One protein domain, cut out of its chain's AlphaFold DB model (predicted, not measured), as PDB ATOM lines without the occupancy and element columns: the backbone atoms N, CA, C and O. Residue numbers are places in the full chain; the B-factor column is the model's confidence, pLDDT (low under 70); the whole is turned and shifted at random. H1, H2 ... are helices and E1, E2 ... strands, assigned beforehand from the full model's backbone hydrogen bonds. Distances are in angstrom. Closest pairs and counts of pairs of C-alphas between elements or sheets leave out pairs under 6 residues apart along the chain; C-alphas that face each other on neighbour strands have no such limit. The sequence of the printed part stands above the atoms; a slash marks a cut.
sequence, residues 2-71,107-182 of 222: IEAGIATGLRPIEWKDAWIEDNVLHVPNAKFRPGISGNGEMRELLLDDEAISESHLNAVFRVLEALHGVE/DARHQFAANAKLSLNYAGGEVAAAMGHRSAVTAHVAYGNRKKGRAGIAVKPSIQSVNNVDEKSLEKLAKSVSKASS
ATOM      1  N   ILE A   2     163.512 202.852 189.090       94.44
ATOM      2  CA  ILE A   2     162.219 203.529 189.365       94.44
ATOM      3  C   ILE A   2     161.455 203.841 188.073       94.44
ATOM      4  O   ILE A   2     160.301 203.459 187.951       94.44
ATOM      5  N   GLU A   3     162.110 204.493 187.114       95.19
ATOM      6  CA  GLU A   3     161.507 204.852 185.828       95.19
ATOM      7  C   GLU A   3     161.079 203.616 185.025       95.19
ATOM      8  O   GLU A   3     159.905 203.480 184.701       95.19
ATOM      9  N   ALA A   4     161.980 202.643 184.851       96.88
ATOM     10  CA  ALA A   4     161.665 201.354 184.231       96.88
ATOM     11  C   ALA A   4     160.468 200.641 184.889       96.88
ATOM     12  O   ALA A   4     159.597 200.113 184.205       96.88
ATOM     13  N   GLY A   5     160.380 200.655 186.223       96.75
ATOM     14  CA  GLY A   5     159.272 200.055 186.967       96.75
ATOM     15  C   GLY A   5     157.952 200.820 186.830       96.75
ATOM     16  O   GLY A   5     156.894 200.204 186.922       96.75
ATOM     17  N   ILE A   6     157.989 202.137 186.599       96.06
ATOM     18  CA  ILE A   6     156.797 202.934 186.263       96.06
ATOM     19  C   ILE A   6     156.331 202.619 184.840       96.06
ATOM     20  O   ILE A   6     155.123 202.598 184.611       96.06
ATOM     21  N   ALA A   7     157.262 202.373 183.916       96.88
ATOM     22  CA  ALA A   7     156.959 202.045 182.526       96.88
ATOM     23  C   ALA A   7     156.362 200.636 182.372       96.88
ATOM     24  O   ALA A   7     155.385 200.463 181.653       96.88
ATOM     25  N   THR A   8     156.907 199.649 183.087       97.44
ATOM     26  CA  THR A   8     156.638 198.217 182.832       97.44
ATOM     27  C   THR A   8     155.913 197.491 183.967       97.44
ATOM     28  O   THR A   8     155.392 196.393 183.790       97.44
ATOM     29  N   GLY A   9     155.904 198.059 185.175       96.00
ATOM     30  CA  GLY A   9     155.270 197.444 186.339       96.00
ATOM     31  C   GLY A   9     156.032 196.283 186.975       96.00
ATOM     32  O   GLY A   9     155.510 195.694 187.927       96.00
ATOM     33  N   LEU A  10     157.243 195.943 186.521       96.88
ATOM     34  CA  LEU A  10     158.022 194.829 187.074       96.88
ATOM     35  C   LEU A  10     158.338 195.012 188.567       96.88
ATOM     36  O   LEU A  10     158.607 196.117 189.054       96.88
ATOM     37  N   ARG A  11     158.323 193.905 189.317       94.62
ATOM     38  CA  ARG A  11     158.880 193.868 190.680       94.62
ATOM     39  C   ARG A  11     160.410 193.867 190.610       94.62
ATOM     40  O   ARG A  11     160.958 193.339 189.655       94.62
ATOM     41  N   PRO A  12     161.111 194.355 191.649       94.62
ATOM     42  CA  PRO A  12     162.572 194.304 191.693       94.62
ATOM     43  C   PRO A  12     163.168 192.916 191.406       94.62
ATOM     44  O   PRO A  12     164.130 192.824 190.660       94.62
ATOM     45  N   ILE A  13     162.557 191.851 191.934       95.12
ATOM     46  CA  ILE A  13     163.003 190.466 191.717       95.12
ATOM     47  C   ILE A  13     162.677 189.915 190.320       95.12
ATOM     48  O   ILE A  13     163.274 188.940 189.904       95.12
ATOM     49  N   GLU A  14     161.741 190.521 189.582       96.56
ATOM     50  CA  GLU A  14     161.356 190.038 188.244       96.56
ATOM     51  C   GLU A  14     162.386 190.425 187.173       96.56
ATOM     52  O   GLU A  14     162.357 189.864 186.088       96.56
ATOM     53  N   TRP A  15     163.293 191.367 187.459       97.19
ATOM     54  CA  TRP A  15     164.284 191.839 186.485       97.19
ATOM     55  C   TRP A  15     165.385 190.825 186.177       97.19
ATOM     56  O   TRP A  15     165.953 190.898 185.095       97.19
ATOM     57  N   LYS A  16     165.688 189.904 187.103       96.62
ATOM     58  CA  LYS A  16     166.831 188.994 186.958       96.62
ATOM     59  C   LYS A  16     166.691 188.037 185.772       96.62
ATOM     60  O   LYS A  16     167.674 187.764 185.100       96.62
ATOM     61  N   ASP A  17     165.463 187.614 185.492       97.19
ATOM     62  CA  ASP A  17     165.141 186.643 184.445       97.19
ATOM     63  C   ASP A  17     164.289 187.276 183.335       97.19
ATOM     64  O   ASP A  17     163.663 186.567 182.556       97.19
ATOM     65  N   ALA A  18     164.180 188.608 183.294       98.06
ATOM     66  CA  ALA A  18     163.468 189.300 182.227       98.06
ATOM     67  C   ALA A  18     164.397 189.544 181.031       98.06
ATOM     68  O   ALA A  18     165.596 189.781 181.208       98.06
ATOM     69  N   TRP A  19     163.831 189.539 179.825       98.06
ATOM     70  CA  TRP A  19     164.536 189.866 178.582       98.06
ATOM     71  C   TRP A  19     163.590 190.495 177.560       98.06
ATOM     72  O   TRP A  19     162.369 190.437 177.710       98.06
ATOM     73  N   ILE A  20     164.164 191.125 176.535       97.88
ATOM     74  CA  ILE A  20     163.421 191.688 175.407       97.88
ATOM     75  C   ILE A  20     163.799 190.922 174.145       97.88
ATOM     76  O   ILE A  20     164.986 190.744 173.875       97.88
ATOM     77  N   GLU A  21     162.795 190.515 173.381       97.12
ATOM     78  CA  GLU A  21     162.912 189.871 172.073       97.12
ATOM     79  C   GLU A  21     161.773 190.396 171.190       97.12
ATOM     80  O   GLU A  21     160.652 190.532 171.669       97.12
ATOM     81  N   ASP A  22     162.061 190.792 169.947       94.88
ATOM     82  CA  ASP A  22     161.062 191.261 168.968       94.88
ATOM     83  C   ASP A  22     160.033 192.282 169.503       94.88
ATOM     84  O   ASP A  22     158.832 192.194 169.257       94.88
ATOM     85  N   ASN A  23     160.512 193.286 170.249       95.44
ATOM     86  CA  ASN A  23     159.693 194.327 170.892       95.44
ATOM     87  C   ASN A  23     158.726 193.823 171.987       95.44
ATOM     88  O   ASN A  23     157.789 194.517 172.401       95.44
ATOM     89  N   VAL A  24     158.974 192.622 172.502       97.88
ATOM     90  CA  VAL A  24     158.239 192.003 173.601       97.88
ATOM     91  C   VAL A  24     159.156 191.863 174.806       97.88
ATOM     92  O   VAL A  24     160.226 191.266 174.744       97.88
ATOM     93  N   LEU A  25     158.732 192.417 175.939       98.38
ATOM     94  CA  LEU A  25     159.374 192.192 177.227       98.38
ATOM     95  C   LEU A  25     158.780 190.931 177.867       98.38
ATOM     96  O   LEU A  25     157.637 190.931 178.340       98.38
ATOM     97  N   HIS A  26     159.583 189.875 177.909       98.31
ATOM     98  CA  HIS A  26     159.271 188.604 178.549       98.31
ATOM     99  C   HIS A  26     159.619 188.672 180.032       98.31
ATOM    100  O   HIS A  26     160.711 189.096 180.421       98.31
ATOM    101  N   VAL A  27     158.662 188.292 180.885       98.19
ATOM    102  CA  VAL A  27     158.805 188.459 182.333       98.19
ATOM    103  C   VAL A  27     158.306 187.239 183.091       98.19
ATOM    104  O   VAL A  27     157.091 187.016 183.173       98.19
ATOM    105  N   PRO A  28     159.200 186.505 183.765       96.69
ATOM    106  CA  PRO A  28     158.800 185.486 184.719       96.69
ATOM    107  C   PRO A  28     157.998 186.086 185.877       96.69
ATOM    108  O   PRO A  28     158.340 187.104 186.492       96.69
ATOM    109  N   ASN A  29     156.867 185.466 186.187       94.75
ATOM    110  CA  ASN A  29     155.995 185.907 187.256       94.75
ATOM    111  C   ASN A  29     156.548 185.427 188.605       94.75
ATOM    112  O   ASN A  29     156.278 184.313 189.040       94.75
ATOM    113  N   ALA A  30     157.200 186.317 189.358       89.81
ATOM    114  CA  ALA A  30     157.811 185.999 190.662       89.81
ATOM    115  C   ALA A  30     156.848 185.474 191.754       89.81
ATOM    116  O   ALA A  30     157.271 185.094 192.841       89.81
ATOM    117  N   LYS A  31     155.530 185.510 191.517       86.12
ATOM    118  CA  LYS A  31     154.511 184.935 192.414       86.12
ATOM    119  C   LYS A  31     153.689 183.841 191.739       86.12
ATOM    120  O   LYS A  31     152.582 183.553 192.202       86.12
ATOM    121  N   PHE A  32     154.171 183.284 190.635       92.00
ATOM    122  CA  PHE A  32     153.470 182.198 189.983       92.00
ATOM    123  C   PHE A  32     153.423 180.973 190.894       92.00
ATOM    124  O   PHE A  32     154.426 180.558 191.470       92.00
ATOM    125  N   ARG A  33     152.219 180.433 191.055       88.88
ATOM    126  CA  ARG A  33     151.959 179.121 191.641       88.88
ATOM    127  C   ARG A  33     150.794 178.517 190.861       88.88
ATOM    128  O   ARG A  33     149.730 179.154 190.861       88.88
ATOM    129  N   PRO A  34     150.963 177.340 190.231       87.12
ATOM    130  CA  PRO A  34     149.928 176.720 189.410       87.12
ATOM    131  C   PRO A  34     148.576 176.691 190.126       87.12
ATOM    132  O   PRO A  34     148.484 176.302 191.288       87.12
ATOM    133  N   GLY A  35     147.532 177.192 189.465       80.62
ATOM    134  CA  GLY A  35     146.173 177.218 190.015       80.62
ATOM    135  C   GLY A  35     145.956 178.111 191.248       80.62
ATOM    136  O   GLY A  35     144.846 178.122 191.780       80.62
ATOM    137  N   ILE A  36     146.950 178.888 191.702       84.50
ATOM    138  CA  ILE A  36     146.864 179.724 192.915       84.50
ATOM    139  C   ILE A  36     147.107 181.202 192.590       84.50
ATOM    140  O   ILE A  36     146.271 182.049 192.912       84.50
ATOM    141  N   SER A  37     148.235 181.543 191.965       85.69
ATOM    142  CA  SER A  37     148.646 182.936 191.743       85.69
ATOM    143  C   SER A  37     149.485 183.101 190.477       85.69
ATOM    144  O   SER A  37     150.118 182.157 190.028       85.69
ATOM    145  N   GLY A  38     149.500 184.318 189.918       87.94
ATOM    146  CA  GLY A  38     150.105 184.596 188.607       87.94
ATOM    147  C   GLY A  38     149.218 184.154 187.436       87.94
ATOM    148  O   GLY A  38     148.512 183.157 187.538       87.94
ATOM    149  N   ASN A  39     149.223 184.902 186.338       92.06
ATOM    150  CA  ASN A  39     148.505 184.559 185.100       92.06
ATOM    151  C   ASN A  39     149.366 183.662 184.181       92.06
ATOM    152  O   ASN A  39     149.404 183.863 182.972       92.06
ATOM    153  N   GLY A  40     150.093 182.712 184.771       93.06
ATOM    154  CA  GLY A  40     151.093 181.879 184.095       93.06
ATOM    155  C   GLY A  40     152.492 182.031 184.692       93.06
ATOM    156  O   GLY A  40     152.730 182.924 185.512       93.06
ATOM    157  N   GLU A  41     153.403 181.144 184.293       94.81
ATOM    158  CA  GLU A  41     154.826 181.172 184.678       94.81
ATOM    159  C   GLU A  41     155.515 182.447 184.204       94.81
ATOM    160  O   GLU A  41     156.335 183.024 184.915       94.81
ATOM    161  N   MET A  42     155.095 182.937 183.045       96.31
ATOM    162  CA  MET A  42     155.593 184.135 182.397       96.31
ATOM    163  C   MET A  42     154.421 185.004 181.948       96.31
ATOM    164  O   MET A  42     153.297 184.524 181.778       96.31
ATOM    165  N   ARG A  43     154.685 186.295 181.774       96.88
ATOM    166  CA  ARG A  43     153.826 187.218 181.035       96.88
ATOM    167  C   ARG A  43     154.644 187.940 179.978       96.88
ATOM    168  O   ARG A  43     155.833 188.186 180.173       96.88
ATOM    169  N   GLU A  44     153.959 188.349 178.929       98.06
ATOM    170  CA  GLU A  44     154.528 189.148 177.853       98.06
ATOM    171  C   GLU A  44     153.948 190.553 177.911       98.06
ATOM    172  O   GLU A  44     152.736 190.750 178.078       98.06
ATOM    173  N   LEU A  45     154.837 191.529 177.785       98.38
ATOM    174  CA  LEU A  45     154.516 192.942 177.735       98.38
ATOM    175  C   LEU A  45     155.007 193.483 176.394       98.38
ATOM    176  O   LEU A  45     156.204 193.679 176.205       98.38
ATOM    177  N   LEU A  46     154.076 193.715 175.476       98.12
ATOM    178  CA  LEU A  46     154.331 194.364 174.196       98.12
ATOM    179  C   LEU A  46     154.746 195.808 174.473       98.12
ATOM    180  O   LEU A  46     153.996 196.532 175.142       98.12
ATOM    181  N   LEU A  47     155.927 196.215 174.012       97.00
ATOM    182  CA  LEU A  47     156.350 197.608 174.093       97.00
ATOM    183  C   LEU A  47     155.516 198.418 173.091       97.00
ATOM    184  O   LEU A  47     155.343 198.023 171.941       97.00
ATOM    185  N   ASP A  48     154.912 199.507 173.557       94.38
ATOM    186  CA  ASP A  48     154.036 200.338 172.730       94.38
ATOM    187  C   ASP A  48     154.857 201.478 172.122       94.38
ATOM    188  O   ASP A  48     155.067 202.489 172.791       94.38
ATOM    189  N   ASP A  49     155.338 201.307 170.887       89.88
ATOM    190  CA  ASP A  49     156.244 202.251 170.205       89.88
ATOM    191  C   ASP A  49     155.685 203.679 170.107       89.88
ATOM    192  O   ASP A  49     156.443 204.648 170.087       89.88
ATOM    193  N   GLU A  50     154.359 203.832 170.096       90.38
ATOM    194  CA  GLU A  50     153.706 205.143 170.049       90.38
ATOM    195  C   GLU A  50     153.668 205.831 171.424       90.38
ATOM    196  O   GLU A  50     153.562 207.057 171.514       90.38
ATOM    197  N   ALA A  51     153.733 205.057 172.511       92.06
ATOM    198  CA  ALA A  51     153.538 205.547 173.875       92.06
ATOM    199  C   ALA A  51     154.789 205.455 174.764       92.06
ATOM    200  O   ALA A  51     154.871 206.146 175.791       92.06
ATOM    201  N   ILE A  52     155.754 204.599 174.428       93.94
ATOM    202  CA  ILE A  52     157.001 204.451 175.171       93.94
ATOM    203  C   ILE A  52     157.954 205.598 174.826       93.94
ATOM    204  O   ILE A  52     158.320 205.824 173.681       93.94
ATOM    205  N   SER A  53     158.374 206.356 175.840       94.31
ATOM    206  CA  SER A  53     159.397 207.380 175.644       94.31
ATOM    207  C   SER A  53     160.781 206.748 175.539       94.31
ATOM    208  O   SER A  53     161.066 205.728 176.173       94.31
ATOM    209  N   GLU A  54     161.692 207.431 174.849       94.38
ATOM    210  CA  GLU A  54     163.109 207.061 174.808       94.38
ATOM    211  C   GLU A  54     163.704 206.939 176.224       94.38
ATOM    212  O   GLU A  54     164.467 206.023 176.522       94.38
ATOM    213  N   SER A  55     163.291 207.813 177.152       95.00
ATOM    214  CA  SER A  55     163.734 207.757 178.550       95.00
ATOM    215  C   SER A  55     163.276 206.479 179.264       95.00
ATOM    216  O   SER A  55     164.062 205.862 179.988       95.00
ATOM    217  N   HIS A  56     162.034 206.037 179.025       95.69
ATOM    218  CA  HIS A  56     161.518 204.781 179.560       95.69
ATOM    219  C   HIS A  56     162.284 203.595 178.982       95.69
ATOM    220  O   HIS A  56     162.720 202.736 179.750       95.69
ATOM    221  N   LEU A  57     162.483 203.573 177.664       95.88
ATOM    222  CA  LEU A  57     163.177 202.492 176.974       95.88
ATOM    223  C   LEU A  57     164.636 202.375 177.450       95.88
ATOM    224  O   LEU A  57     165.056 201.316 177.917       95.88
ATOM    225  N   ASN A  58     165.367 203.493 177.490       97.31
ATOM    226  CA  ASN A  58     166.726 203.560 178.032       97.31
ATOM    227  C   ASN A  58     166.780 203.120 179.503       97.31
ATOM    228  O   ASN A  58     167.709 202.430 179.929       97.31
ATOM    229  N   ALA A  59     165.786 203.498 180.311       97.31
ATOM    230  CA  ALA A  59     165.718 203.061 181.699       97.31
ATOM    231  C   ALA A  59     165.472 201.551 181.829       97.31
ATOM    232  O   ALA A  59     166.007 200.957 182.767       97.31
ATOM    233  N   VAL A  60     164.666 200.951 180.948       97.88
ATOM    234  CA  VAL A  60     164.411 199.502 180.907       97.88
ATOM    235  C   VAL A  60     165.689 198.757 180.533       97.88
ATOM    236  O   VAL A  60     166.132 197.927 181.326       97.88
ATOM    237  N   PHE A  61     166.338 199.118 179.423       97.81
ATOM    238  CA  PHE A  61     167.576 198.467 178.981       97.81
ATOM    239  C   PHE A  61     168.686 198.535 180.030       97.81
ATOM    240  O   PHE A  61     169.253 197.507 180.381       97.81
ATOM    241  N   ARG A  62     168.912 199.703 180.646       97.62
ATOM    242  CA  ARG A  62     169.907 199.846 181.726       97.62
ATOM    243  C   ARG A  62     169.633 198.963 182.940       97.62
ATOM    244  O   ARG A  62     170.551 198.643 183.687       97.62
ATOM    245  N   VAL A  63     168.365 198.666 183.230       97.06
ATOM    246  CA  VAL A  63     168.006 197.813 184.373       97.06
ATOM    247  C   VAL A  63     168.162 196.345 184.016       97.06
ATOM    248  O   VAL A  63     168.643 195.603 184.865       97.06
ATOM    249  N   LEU A  64     167.790 195.954 182.796       97.62
ATOM    250  CA  LEU A  64     168.038 194.610 182.280       97.62
ATOM    251  C   LEU A  64     169.541 194.324 182.276       97.62
ATOM    252  O   LEU A  64     169.972 193.401 182.951       97.62
ATOM    253  N   GLU A  65     170.346 195.184 181.654       97.12
ATOM    254  CA  GLU A  65     171.808 195.049 181.614       97.12
ATOM    255  C   GLU A  65     172.426 194.926 183.017       97.12
ATOM    256  O   GLU A  65     173.287 194.087 183.255       97.12
ATOM    257  N   ALA A  66     171.967 195.738 183.975       95.56
ATOM    258  CA  ALA A  66     172.556 195.771 185.310       95.56
ATOM    259  C   ALA A  66     172.112 194.629 186.241       95.56
ATOM    260  O   ALA A  66     172.771 194.413 187.259       95.56
ATOM    261  N   LEU A  67     170.968 193.984 185.985       95.88
ATOM    262  CA  LEU A  67     170.358 193.034 186.930       95.88
ATOM    263  C   LEU A  67     170.064 191.659 186.345       95.88
ATOM    264  O   LEU A  67     169.682 190.778 187.113       95.88
ATOM    265  N   HIS A  68     170.212 191.461 185.040       95.31
ATOM    266  CA  HIS A  68     170.022 190.151 184.435       95.31
ATOM    267  C   HIS A  68     170.992 189.133 185.060       95.31
ATOM    268  O   HIS A  68     172.183 189.405 185.207       95.31
ATOM    269  N   GLY A  69     170.463 187.990 185.502       94.75
ATOM    270  CA  GLY A  69     171.201 186.961 186.240       94.75
ATOM    271  C   GLY A  69     171.620 187.337 187.670       94.75
ATOM    272  O   GLY A  69     172.278 186.541 188.335       94.75
ATOM    273  N   VAL A  70     171.262 188.526 188.171       95.06
ATOM    274  CA  VAL A  70     171.651 188.988 189.511       95.06
ATOM    275  C   VAL A  70     170.545 188.691 190.520       95.06
ATOM    276  O   VAL A  70     169.435 189.224 190.429       95.06
ATOM    277  N   GLU A  71     170.858 187.898 191.545       94.44
ATOM    278  CA  GLU A  71     169.898 187.601 192.606       94.44
ATOM    279  C   GLU A  71     169.549 188.855 193.415       94.44
ATOM    280  O   GLU A  71     170.397 189.590 193.931       94.44
ATOM    281  N   ASP A 107     156.827 201.270 194.965       92.94
ATOM    282  CA  ASP A 107     155.847 202.297 194.621       92.94
ATOM    283  C   ASP A 107     155.844 202.598 193.113       92.94
ATOM    284  O   ASP A 107     154.817 203.029 192.594       92.94
ATOM    285  N   ALA A 108     156.926 202.277 192.390       94.50
ATOM    286  CA  ALA A 108     156.962 202.333 190.927       94.50
ATOM    287  C   ALA A 108     155.899 201.411 190.306       94.50
ATOM    288  O   ALA A 108     155.096 201.850 189.487       94.50
ATOM    289  N   ARG A 109     155.792 200.172 190.799       94.50
ATOM    290  CA  ARG A 109     154.754 199.221 190.379       94.50
ATOM    291  C   ARG A 109     153.346 199.685 190.755       94.50
ATOM    292  O   ARG A 109     152.398 199.474 190.003       94.50
ATOM    293  N   HIS A 110     153.183 200.333 191.911       93.38
ATOM    294  CA  HIS A 110     151.897 200.936 192.273       93.38
ATOM    295  C   HIS A 110     151.508 202.080 191.331       93.38
ATOM    296  O   HIS A 110     150.323 202.221 191.025       93.38
ATOM    297  N   GLN A 111     152.484 202.866 190.873       94.69
ATOM    298  CA  GLN A 111     152.258 203.920 189.891       94.69
ATOM    299  C   GLN A 111     151.931 203.342 188.512       94.69
ATOM    300  O   GLN A 111     150.945 203.774 187.921       94.69
ATOM    301  N   PHE A 112     152.671 202.331 188.042       96.12
ATOM    302  CA  PHE A 112     152.352 201.617 186.803       96.12
ATOM    303  C   PHE A 112     150.907 201.111 186.818       96.12
ATOM    304  O   PHE A 112     150.133 201.429 185.925       96.12
ATOM    305  N   ALA A 113     150.490 200.423 187.884       94.62
ATOM    306  CA  ALA A 113     149.121 199.932 188.006       94.62
ATOM    307  C   ALA A 113     148.071 201.057 187.979       94.62
ATOM    308  O   ALA A 113     146.972 200.864 187.462       94.62
ATOM    309  N   ALA A 114     148.376 202.229 188.544       93.75
ATOM    310  CA  ALA A 114     147.481 203.382 188.483       93.75
ATOM    311  C   ALA A 114     147.365 203.942 187.054       93.75
ATOM    312  O   ALA A 114     146.256 204.279 186.642       93.75
ATOM    313  N   ASN A 115     148.474 203.997 186.308       94.88
ATOM    314  CA  ASN A 115     148.506 204.396 184.894       94.88
ATOM    315  C   ASN A 115     147.757 203.372 184.023       94.88
ATOM    316  O   ASN A 115     146.864 203.733 183.265       94.88
ATOM    317  N   ALA A 116     148.026 202.080 184.219       94.38
ATOM    318  CA  ALA A 116     147.367 200.976 183.523       94.38
ATOM    319  C   ALA A 116     145.849 201.009 183.710       94.38
ATOM    320  O   ALA A 116     145.096 200.857 182.758       94.38
ATOM    321  N   LYS A 117     145.379 201.298 184.928       91.88
ATOM    322  CA  LYS A 117     143.946 201.468 185.203       91.88
ATOM    323  C   LYS A 117     143.304 202.615 184.434       91.88
ATOM    324  O   LYS A 117     142.081 202.617 184.389       91.88
ATOM    325  N   LEU A 118     144.051 203.599 183.929       91.12
ATOM    326  CA  LEU A 118     143.528 204.671 183.076       91.12
ATOM    327  C   LEU A 118     143.530 204.275 181.601       91.12
ATOM    328  O   LEU A 118     142.541 204.547 180.926       91.12
ATOM    329  N   SER A 119     144.626 203.664 181.153       90.94
ATOM    330  CA  SER A 119     144.944 203.485 179.733       90.94
ATOM    331  C   SER A 119     144.536 202.124 179.161       90.94
ATOM    332  O   SER A 119     144.360 202.016 177.956       90.94
ATOM    333  N   LEU A 120     144.388 201.095 180.001       92.44
ATOM    334  CA  LEU A 120     144.048 199.730 179.584       92.44
ATOM    335  C   LEU A 120     142.592 199.376 179.908       92.44
ATOM    336  O   LEU A 120     141.958 199.979 180.790       92.44
ATOM    337  N   ASN A 121     142.084 198.334 179.249       91.06
ATOM    338  CA  ASN A 121     140.800 197.714 179.538       91.06
ATOM    339  C   ASN A 121     140.825 197.051 180.917       91.06
ATOM    340  O   ASN A 121     141.146 195.877 181.121       91.06
ATOM    341  N   TYR A 122     140.457 197.861 181.898       84.69
ATOM    342  CA  TYR A 122     140.517 197.489 183.292       84.69
ATOM    343  C   TYR A 122     139.548 196.355 183.664       84.69
ATOM    344  O   TYR A 122     139.911 195.474 184.443       84.69
ATOM    345  N   ALA A 123     138.334 196.367 183.107       87.06
ATOM    346  CA  ALA A 123     137.334 195.329 183.352       87.06
ATOM    347  C   ALA A 123     137.591 194.059 182.522       87.06
ATOM    348  O   ALA A 123     137.211 192.978 182.958       87.06
ATOM    349  N   GLY A 124     138.267 194.185 181.376       90.81
ATOM    350  CA  GLY A 124     138.645 193.076 180.495       90.81
ATOM    351  C   GLY A 124     139.942 192.361 180.874       90.81
ATOM    352  O   GLY A 124     140.398 191.509 180.129       90.81
ATOM    353  N   GLY A 125     140.552 192.688 182.016       94.44
ATOM    354  CA  GLY A 125     141.676 191.917 182.558       94.44
ATOM    355  C   GLY A 125     143.067 192.366 182.130       94.44
ATOM    356  O   GLY A 125     144.039 191.906 182.724       94.44
ATOM    357  N   GLU A 126     143.198 193.331 181.220       96.19
ATOM    358  CA  GLU A 126     144.507 193.797 180.737       96.19
ATOM    359  C   GLU A 126     145.405 194.312 181.869       96.19
ATOM    360  O   GLU A 126     146.590 193.997 181.942       96.19
ATOM    361  N   VAL A 127     144.841 195.038 182.838       95.19
ATOM    362  CA  VAL A 127     145.616 195.500 184.001       95.19
ATOM    363  C   VAL A 127     146.088 194.330 184.864       95.19
ATOM    364  O   VAL A 127     147.179 194.382 185.429       95.19
ATOM    365  N   ALA A 128     145.278 193.281 185.007       95.19
ATOM    366  CA  ALA A 128     145.669 192.097 185.763       95.19
ATOM    367  C   ALA A 128     146.786 191.339 185.038       95.19
ATOM    368  O   ALA A 128     147.789 191.000 185.670       95.19
ATOM    369  N   ALA A 129     146.645 191.182 183.724       96.62
ATOM    370  CA  ALA A 129     147.607 190.528 182.854       96.62
ATOM    371  C   ALA A 129     148.961 191.243 182.836       96.62
ATOM    372  O   ALA A 129     149.985 190.628 183.128       96.62
ATOM    373  N   ALA A 130     148.965 192.562 182.621       96.75
ATOM    374  CA  ALA A 130     150.188 193.364 182.594       96.75
ATOM    375  C   ALA A 130     150.932 193.323 183.940       96.75
ATOM    376  O   ALA A 130     152.161 193.359 184.024       96.75
ATOM    377  N   MET A 131     150.170 193.192 185.026       95.06
ATOM    378  CA  MET A 131     150.696 193.056 186.375       95.06
ATOM    379  C   MET A 131     151.075 191.617 186.744       95.06
ATOM    380  O   MET A 131     151.556 191.399 187.854       95.06
ATOM    381  N   GLY A 132     150.858 190.615 185.901       95.00
ATOM    382  CA  GLY A 132     151.179 189.237 186.261       95.00
ATOM    383  C   GLY A 132     150.259 188.657 187.341       95.00
ATOM    384  O   GLY A 132     150.720 187.979 188.264       95.00
ATOM    385  N   HIS A 133     148.973 189.014 187.340       93.75
ATOM    386  CA  HIS A 133     147.998 188.531 188.318       93.75
ATOM    387  C   HIS A 133     146.963 187.619 187.682       93.75
ATOM    388  O   HIS A 133     146.298 187.998 186.729       93.75
ATOM    389  N   ARG A 134     146.715 186.484 188.343       92.00
ATOM    390  CA  ARG A 134     145.585 185.610 188.030       92.00
ATOM    391  C   ARG A 134     144.234 186.283 188.265       92.00
ATOM    392  O   ARG A 134     143.320 186.119 187.480       92.00
ATOM    393  N   SER A 135     144.094 187.002 189.380       91.62
ATOM    394  CA  SER A 135     142.824 187.598 189.800       91.62
ATOM    395  C   SER A 135     142.768 189.084 189.461       91.62
ATOM    396  O   SER A 135     143.569 189.883 189.969       91.62
ATOM    397  N   ALA A 136     141.763 189.470 188.679       89.62
ATOM    398  CA  ALA A 136     141.478 190.863 188.358       89.62
ATOM    399  C   ALA A 136     141.074 191.675 189.600       89.62
ATOM    400  O   ALA A 136     141.461 192.837 189.755       89.62
ATOM    401  N   VAL A 137     140.391 191.042 190.560       87.19
ATOM    402  CA  VAL A 137     140.046 191.663 191.849       87.19
ATOM    403  C   VAL A 137     141.303 191.978 192.667       87.19
ATOM    404  O   VAL A 137     141.399 193.042 193.280       87.19
ATOM    405  N   THR A 138     142.317 191.111 192.647       82.81
ATOM    406  CA  THR A 138     143.593 191.398 193.326       82.81
ATOM    407  C   THR A 138     144.299 192.600 192.697       82.81
ATOM    408  O   THR A 138     144.806 193.462 193.421       82.81
ATOM    409  N   ALA A 139     144.285 192.713 191.365       79.69
ATOM    410  CA  ALA A 139     144.812 193.885 190.665       79.69
ATOM    411  C   ALA A 139     144.051 195.180 191.033       79.69
ATOM    412  O   ALA A 139     144.655 196.257 191.131       79.69
ATOM    413  N   HIS A 140     142.745 195.078 191.313       80.81
ATOM    414  CA  HIS A 140     141.928 196.195 191.792       80.81
ATOM    415  C   HIS A 140     142.386 196.729 193.143       80.81
ATOM    416  O   HIS A 140     142.748 197.907 193.244       80.81
ATOM    417  N   VAL A 141     142.362 195.862 194.156       79.25
ATOM    418  CA  VAL A 141     142.430 196.253 195.571       79.25
ATOM    419  C   VAL A 141     143.860 196.567 196.007       79.25
ATOM    420  O   VAL A 141     144.079 197.498 196.775       79.25
ATOM    421  N   ALA A 142     144.850 195.826 195.504       75.44
ATOM    422  CA  ALA A 142     146.210 195.872 196.045       75.44
ATOM    423  C   ALA A 142     147.084 197.023 195.506       75.44
ATOM    424  O   ALA A 142     148.216 197.201 195.961       75.44
ATOM    425  N   TYR A 143     146.606 197.798 194.528       78.62
ATOM    426  CA  TYR A 143     147.443 198.750 193.791       78.62
ATOM    427  C   TYR A 143     146.849 200.150 193.686       78.62
ATOM    428  O   TYR A 143     145.673 200.365 193.969       78.62
ATOM    429  N   GLY A 144     147.688 201.100 193.251       70.19
ATOM    430  CA  GLY A 144     147.369 202.520 193.155       70.19
ATOM    431  C   GLY A 144     145.991 202.797 192.550       70.19
ATOM    432  O   GLY A 144     145.517 202.102 191.647       70.19
ATOM    433  N   ASN A 145     145.320 203.806 193.104       79.31
ATOM    434  CA  ASN A 145     143.996 204.221 192.658       79.31
ATOM    435  C   ASN A 145     144.102 204.895 191.280       79.31
ATOM    436  O   ASN A 145     144.986 205.730 191.088       79.31
ATOM    437  N   ARG A 146     143.165 204.591 190.369       82.56
ATOM    438  CA  ARG A 146     143.061 205.167 189.014       82.56
ATOM    439  C   ARG A 146     143.195 206.697 189.011       82.56
ATOM    440  O   ARG A 146     143.870 207.246 188.156       82.56
ATOM    441  N   LYS A 147     142.653 207.385 190.026       84.75
ATOM    442  CA  LYS A 147     142.739 208.857 190.172       84.75
ATOM    443  C   LYS A 147     144.165 209.417 190.307       84.75
ATOM    444  O   LYS A 147     144.352 210.618 190.189       84.75
ATOM    445  N   LYS A 148     145.148 208.574 190.636       85.81
ATOM    446  CA  LYS A 148     146.568 208.946 190.766       85.81
ATOM    447  C   LYS A 148     147.400 208.505 189.557       85.81
ATOM    448  O   LYS A 148     148.619 208.674 189.570       85.81
ATOM    449  N   GLY A 149     146.764 207.880 188.569       85.88
ATOM    450  CA  GLY A 149     147.419 207.491 187.334       85.88
ATOM    451  C   GLY A 149     147.749 208.706 186.476       85.88
ATOM    452  O   GLY A 149     147.168 209.782 186.627       85.88
ATOM    453  N   ARG A 150     148.693 208.504 185.569       87.81
ATOM    454  CA  ARG A 150     149.015 209.397 184.459       87.81
ATOM    455  C   ARG A 150     148.566 208.708 183.170       87.81
ATOM    456  O   ARG A 150     148.586 207.479 183.116       87.81
ATOM    457  N   ALA A 151     148.114 209.490 182.194       79.62
ATOM    458  CA  ALA A 151     147.735 208.968 180.884       79.62
ATOM    459  C   ALA A 151     148.968 208.447 180.129       79.62
ATOM    460  O   ALA A 151     150.086 208.891 180.396       79.62
ATOM    461  N   GLY A 152     148.737 207.520 179.200       82.69
ATOM    462  CA  GLY A 152     149.794 206.803 178.490       82.69
ATOM    463  C   GLY A 152     150.311 205.609 179.294       82.69
ATOM    464  O   GLY A 152     150.379 205.634 180.528       82.69
ATOM    465  N   ILE A 153     150.620 204.522 178.598       91.88
ATOM    466  CA  ILE A 153     151.281 203.358 179.179       91.88
ATOM    467  C   ILE A 153     152.299 202.832 178.180       91.88
ATOM    468  O   ILE A 153     151.989 202.694 177.008       91.88
ATOM    469  N   ALA A 154     153.515 202.576 178.655       95.44
ATOM    470  CA  ALA A 154     154.622 202.177 177.794       95.44
ATOM    471  C   ALA A 154     154.500 200.735 177.281       95.44
ATOM    472  O   ALA A 154     155.236 200.352 176.382       95.44
ATOM    473  N   VAL A 155     153.628 199.927 177.892       97.38
ATOM    474  CA  VAL A 155     153.467 198.514 177.551       97.38
ATOM    475  C   VAL A 155     152.011 198.069 177.601       97.38
ATOM    476  O   VAL A 155     151.227 198.544 178.432       97.38
ATOM    477  N   LYS A 156     151.674 197.087 176.770       97.25
ATOM    478  CA  LYS A 156     150.388 196.377 176.774       97.25
ATOM    479  C   LYS A 156     150.625 194.884 177.023       97.25
ATOM    480  O   LYS A 156     151.634 194.351 176.579       97.25
ATOM    481  N   PRO A 157     149.746 194.185 177.755       97.69
ATOM    482  CA  PRO A 157     149.872 192.737 177.895       97.69
ATOM    483  C   PRO A 157     149.584 192.037 176.561       97.69
ATOM    484  O   PRO A 157     148.739 192.505 175.798       97.69
ATOM    485  N   SER A 158     150.214 190.887 176.310       97.44
ATOM    486  CA  SER A 158     149.804 190.034 175.187       97.44
ATOM    487  C   SER A 158     148.398 189.464 175.396       97.44
ATOM    488  O   SER A 158     147.941 189.285 176.531       97.44
ATOM    489  N   ILE A 159     147.712 189.125 174.300       96.44
ATOM    490  CA  ILE A 159     146.384 188.499 174.363       96.44
ATOM    491  C   ILE A 159     146.415 187.186 175.155       96.44
ATOM    492  O   ILE A 159     145.521 186.923 175.957       96.44
ATOM    493  N   GLN A 160     147.495 186.410 175.025       95.38
ATOM    494  CA  GLN A 160     147.693 185.182 175.789       95.38
ATOM    495  C   GLN A 160     147.753 185.464 177.296       95.38
ATOM    496  O   GLN A 160     147.111 184.780 178.095       95.38
ATOM    497  N   SER A 161     148.467 186.522 177.691       95.69
ATOM    498  CA  SER A 161     148.547 186.948 179.090       95.69
ATOM    499  C   SER A 161     147.184 187.383 179.644       95.69
ATOM    500  O   SER A 161     146.925 187.180 180.835       95.69
ATOM    501  N   VAL A 162     146.321 187.977 178.810       96.56
ATOM    502  CA  VAL A 162     144.944 188.367 179.170       96.56
ATOM    503  C   VAL A 162     144.046 187.145 179.338       96.56
ATOM    504  O   VAL A 162     143.361 187.045 180.355       96.56
ATOM    505  N   ASN A 163     144.114 186.185 178.416       95.19
ATOM    506  CA  ASN A 163     143.323 184.951 178.470       95.19
ATOM    507  C   ASN A 163     143.635 184.094 179.708       95.19
ATOM    508  O   ASN A 163     142.778 183.362 180.193       95.19
ATOM    509  N   ASN A 164     144.839 184.219 180.270       94.19
ATOM    510  CA  ASN A 164     145.230 183.512 181.492       94.19
ATOM    511  C   ASN A 164     144.680 184.146 182.795       94.19
ATOM    512  O   ASN A 164     144.975 183.664 183.898       94.19
ATOM    513  N   VAL A 165     143.934 185.253 182.712       94.12
ATOM    514  CA  VAL A 165     143.280 185.887 183.867       94.12
ATOM    515  C   VAL A 165     141.981 185.144 184.199       94.12
ATOM    516  O   VAL A 165     141.195 184.810 183.324       94.12
ATOM    517  N   ASP A 166     141.728 184.898 185.486       93.56
ATOM    518  CA  ASP A 166     140.568 184.137 185.958       93.56
ATOM    519  C   ASP A 166     139.239 184.834 185.618       93.56
ATOM    520  O   ASP A 166     138.934 185.908 186.152       93.56
ATOM    521  N   GLU A 167     138.424 184.184 184.786       92.94
ATOM    522  CA  GLU A 167     137.132 184.687 184.297       92.94
ATOM    523  C   GLU A 167     136.172 185.055 185.435       92.94
ATOM    524  O   GLU A 167     135.586 186.140 185.451       92.94
ATOM    525  N   LYS A 168     136.081 184.211 186.470       92.38
ATOM    526  CA  LYS A 168     135.218 184.472 187.635       92.38
ATOM    527  C   LYS A 168     135.618 185.760 188.352       92.38
ATOM    528  O   LYS A 168     134.765 186.489 188.870       92.38
ATOM    529  N   SER A 169     136.916 186.053 188.425       92.31
ATOM    530  CA  SER A 169     137.423 187.302 188.989       92.31
ATOM    531  C   SER A 169     137.110 188.515 188.105       92.31
ATOM    532  O   SER A 169     136.813 189.584 188.650       92.31
ATOM    533  N   LEU A 170     137.115 188.352 186.777       92.12
ATOM    534  CA  LEU A 170     136.741 189.398 185.820       92.12
ATOM    535  C   LEU A 170     135.265 189.759 185.951       92.12
ATOM    536  O   LEU A 170     134.941 190.931 186.133       92.12
ATOM    537  N   GLU A 171     134.376 188.766 185.995       91.94
ATOM    538  CA  GLU A 171     132.941 188.996 186.199       91.94
ATOM    539  C   GLU A 171     132.654 189.750 187.502       91.94
ATOM    540  O   GLU A 171     131.857 190.694 187.538       91.94
ATOM    541  N   LYS A 172     133.314 189.352 188.599       91.00
ATOM    542  CA  LYS A 172     133.182 190.023 189.901       91.00
ATOM    543  C   LYS A 172     133.658 191.472 189.836       91.00
ATOM    544  O   LYS A 172     133.017 192.355 190.418       91.00
ATOM    545  N   LEU A 173     134.767 191.726 189.142       89.56
ATOM    546  CA  LEU A 173     135.287 193.076 188.964       89.56
ATOM    547  C   LEU A 173     134.333 193.920 188.113       89.56
ATOM    548  O   LEU A 173     133.987 195.025 188.528       89.56
ATOM    549  N   ALA A 174     133.854 193.391 186.987       89.00
ATOM    550  CA  ALA A 174     132.913 194.068 186.100       89.00
ATOM    551  C   ALA A 174     131.625 194.470 186.837       89.00
ATOM    552  O   ALA A 174     131.229 195.636 186.787       89.00
ATOM    553  N   LYS A 175     131.039 193.550 187.620       88.38
ATOM    554  CA  LYS A 175     129.876 193.821 188.490       88.38
ATOM    555  C   LYS A 175     130.158 194.917 189.526       88.38
ATOM    556  O   LYS A 175     129.301 195.749 189.815       88.38
ATOM    557  N   SER A 176     131.362 194.932 190.097       86.38
ATOM    558  CA  SER A 176     131.754 195.939 191.091       86.38
ATOM    559  C   SER A 176     131.937 197.325 190.465       86.38
ATOM    560  O   SER A 176     131.502 198.325 191.037       86.38
ATOM    561  N   VAL A 177     132.547 197.390 189.277       85.12
ATOM    562  CA  VAL A 177     132.747 198.636 188.525       85.12
ATOM    563  C   VAL A 177     131.406 199.204 188.053       85.12
ATOM    564  O   VAL A 177     131.165 200.395 188.254       85.12
ATOM    565  N   SER A 178     130.503 198.369 187.524       86.06
ATOM    566  CA  SER A 178     129.176 198.806 187.064       86.06
ATOM    567  C   SER A 178     128.291 199.322 188.206       86.06
ATOM    568  O   SER A 178     127.617 200.348 188.066       86.06
ATOM    569  N   LYS A 179     128.346 198.679 189.380       85.50
ATOM    570  CA  LYS A 179     127.666 199.162 190.593       85.50
ATOM    571  C   LYS A 179     128.205 200.520 191.058       85.50
ATOM    572  O   LYS A 179     127.440 201.379 191.501       85.50
ATOM    573  N   ALA A 180     129.517 200.741 190.964       81.50
ATOM    574  CA  ALA A 180     130.127 202.014 191.348       81.50
ATOM    575  C   ALA A 180     129.734 203.164 190.401       81.50
ATOM    576  O   ALA A 180     129.508 204.289 190.865       81.50
ATOM    577  N   SER A 181     129.618 202.889 189.096       77.31
ATOM    578  CA  SER A 181     129.157 203.878 188.116       77.31
ATOM    579  C   SER A 181     127.681 204.236 188.302       77.31
ATOM    580  O   SER A 181     127.358 205.422 188.325       77.31
ATOM    581  N   SER A 182     126.797 203.258 188.532       73.69
ATOM    582  CA  SER A 182     125.364 203.527 188.748       73.69
ATOM    583  C   SER A 182     125.093 204.286 190.053       73.69
ATOM    584  O   SER A 182     124.277 205.203 190.088       73.69
TER     585      SER A 182
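What this domain is: This is residues 2 to 71 and 107 to 182 of the 222 residues of an uncharacterized protein of Rhizobium sp. AC44/96 (UniProt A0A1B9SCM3). A small twisted sheet of four strands has helices on both its faces: H5 packs on it on one face, H7 on the opposite face. H3 lies by E1 at one end of the longest axis, H8 at the other end, packing on H6 with residues 169 to 173. The printed part has 146 residues with eight named helices and four named strands, in the order H1 H2 E1 E2 E3 H3 H4 H5 H6 E4 H7 H8; the sheet runs E1, E2, E3, E4, antiparallel throughout, and the class is mixed, helices and strands. The whole is compact, with a radius of gyration of the C-alphas of 14.4 A and spans of 46 by 33 by 26 A.

Where its parts are: H1, residues 2 to 8, begins with C-alpha 2 at (162.219, 203.529, 189.365). H2 is residues 12 to 15, E1 19 to 21, E2 24 to 28 (12.9 A), and E3 42 to 47 (15.8 A). H3, residues 54 to 67, is 19.9 A long; H4, residues 107 to 119, is 18.5 A long. H5 is residues 126 to 130, H6 136 to 141, E4 155 to 157, H7 159 to 163. H8, residues 167 to 182, is 22.7 A long and ends with C-alpha 182 at (125.364, 203.527, 188.748).

How they stand to each other: E1, E2 and E3 form a meander, each strand the antiparallel neighbour of the one before, in two hairpins; N 21 and O 24 are 3.0 A apart, N 25 and O 45 2.8 A, both within hydrogen-bond range. E4 is the antiparallel neighbour of E3, with N 46 and O 156 within hydrogen-bond range at 2.8 A. H5, the hub, is on the sheet at a height of 6.3 A and touches H6 (C-alphas 128 and 136 closest, 5.1 A), H7 (129 and 162, 5.0 A) and, only just, with 3 pairs of C-alphas within 8 A, H4 (116 and 127, 5.8 A). H1, H2 and H3 only graze the sheet. H1 touches H3, about perpendicular at 76 degrees (4 and 60, 4.7 A), and H4 (6 and 112, 4.7 A). H2 only just touches H3, with 3 pairs of C-alphas within 8 A (15 and 67, 6.2 A). H8 touches H6 at a steep tilt of 49 degrees, the same way (136 and 169, 5.4 A). Every O i to N i+4 pair is within hydrogen-bond range in H1, H3, H5, H6, H7 and H8, and 8 of 9 in H4; H2 is too short for one.

The domain as a whole: The C-alphas farthest apart, of Gly 69 and Ser 182, are 48.8 A apart. Residues 72 to 106 are not printed; C-alphas 71 and 107 are 20.4 A apart across the cut. The links E2 to E3 and H6 to E4 are long. Mean pLDDT of the printed part is 92.3, and no printed residue is under 70.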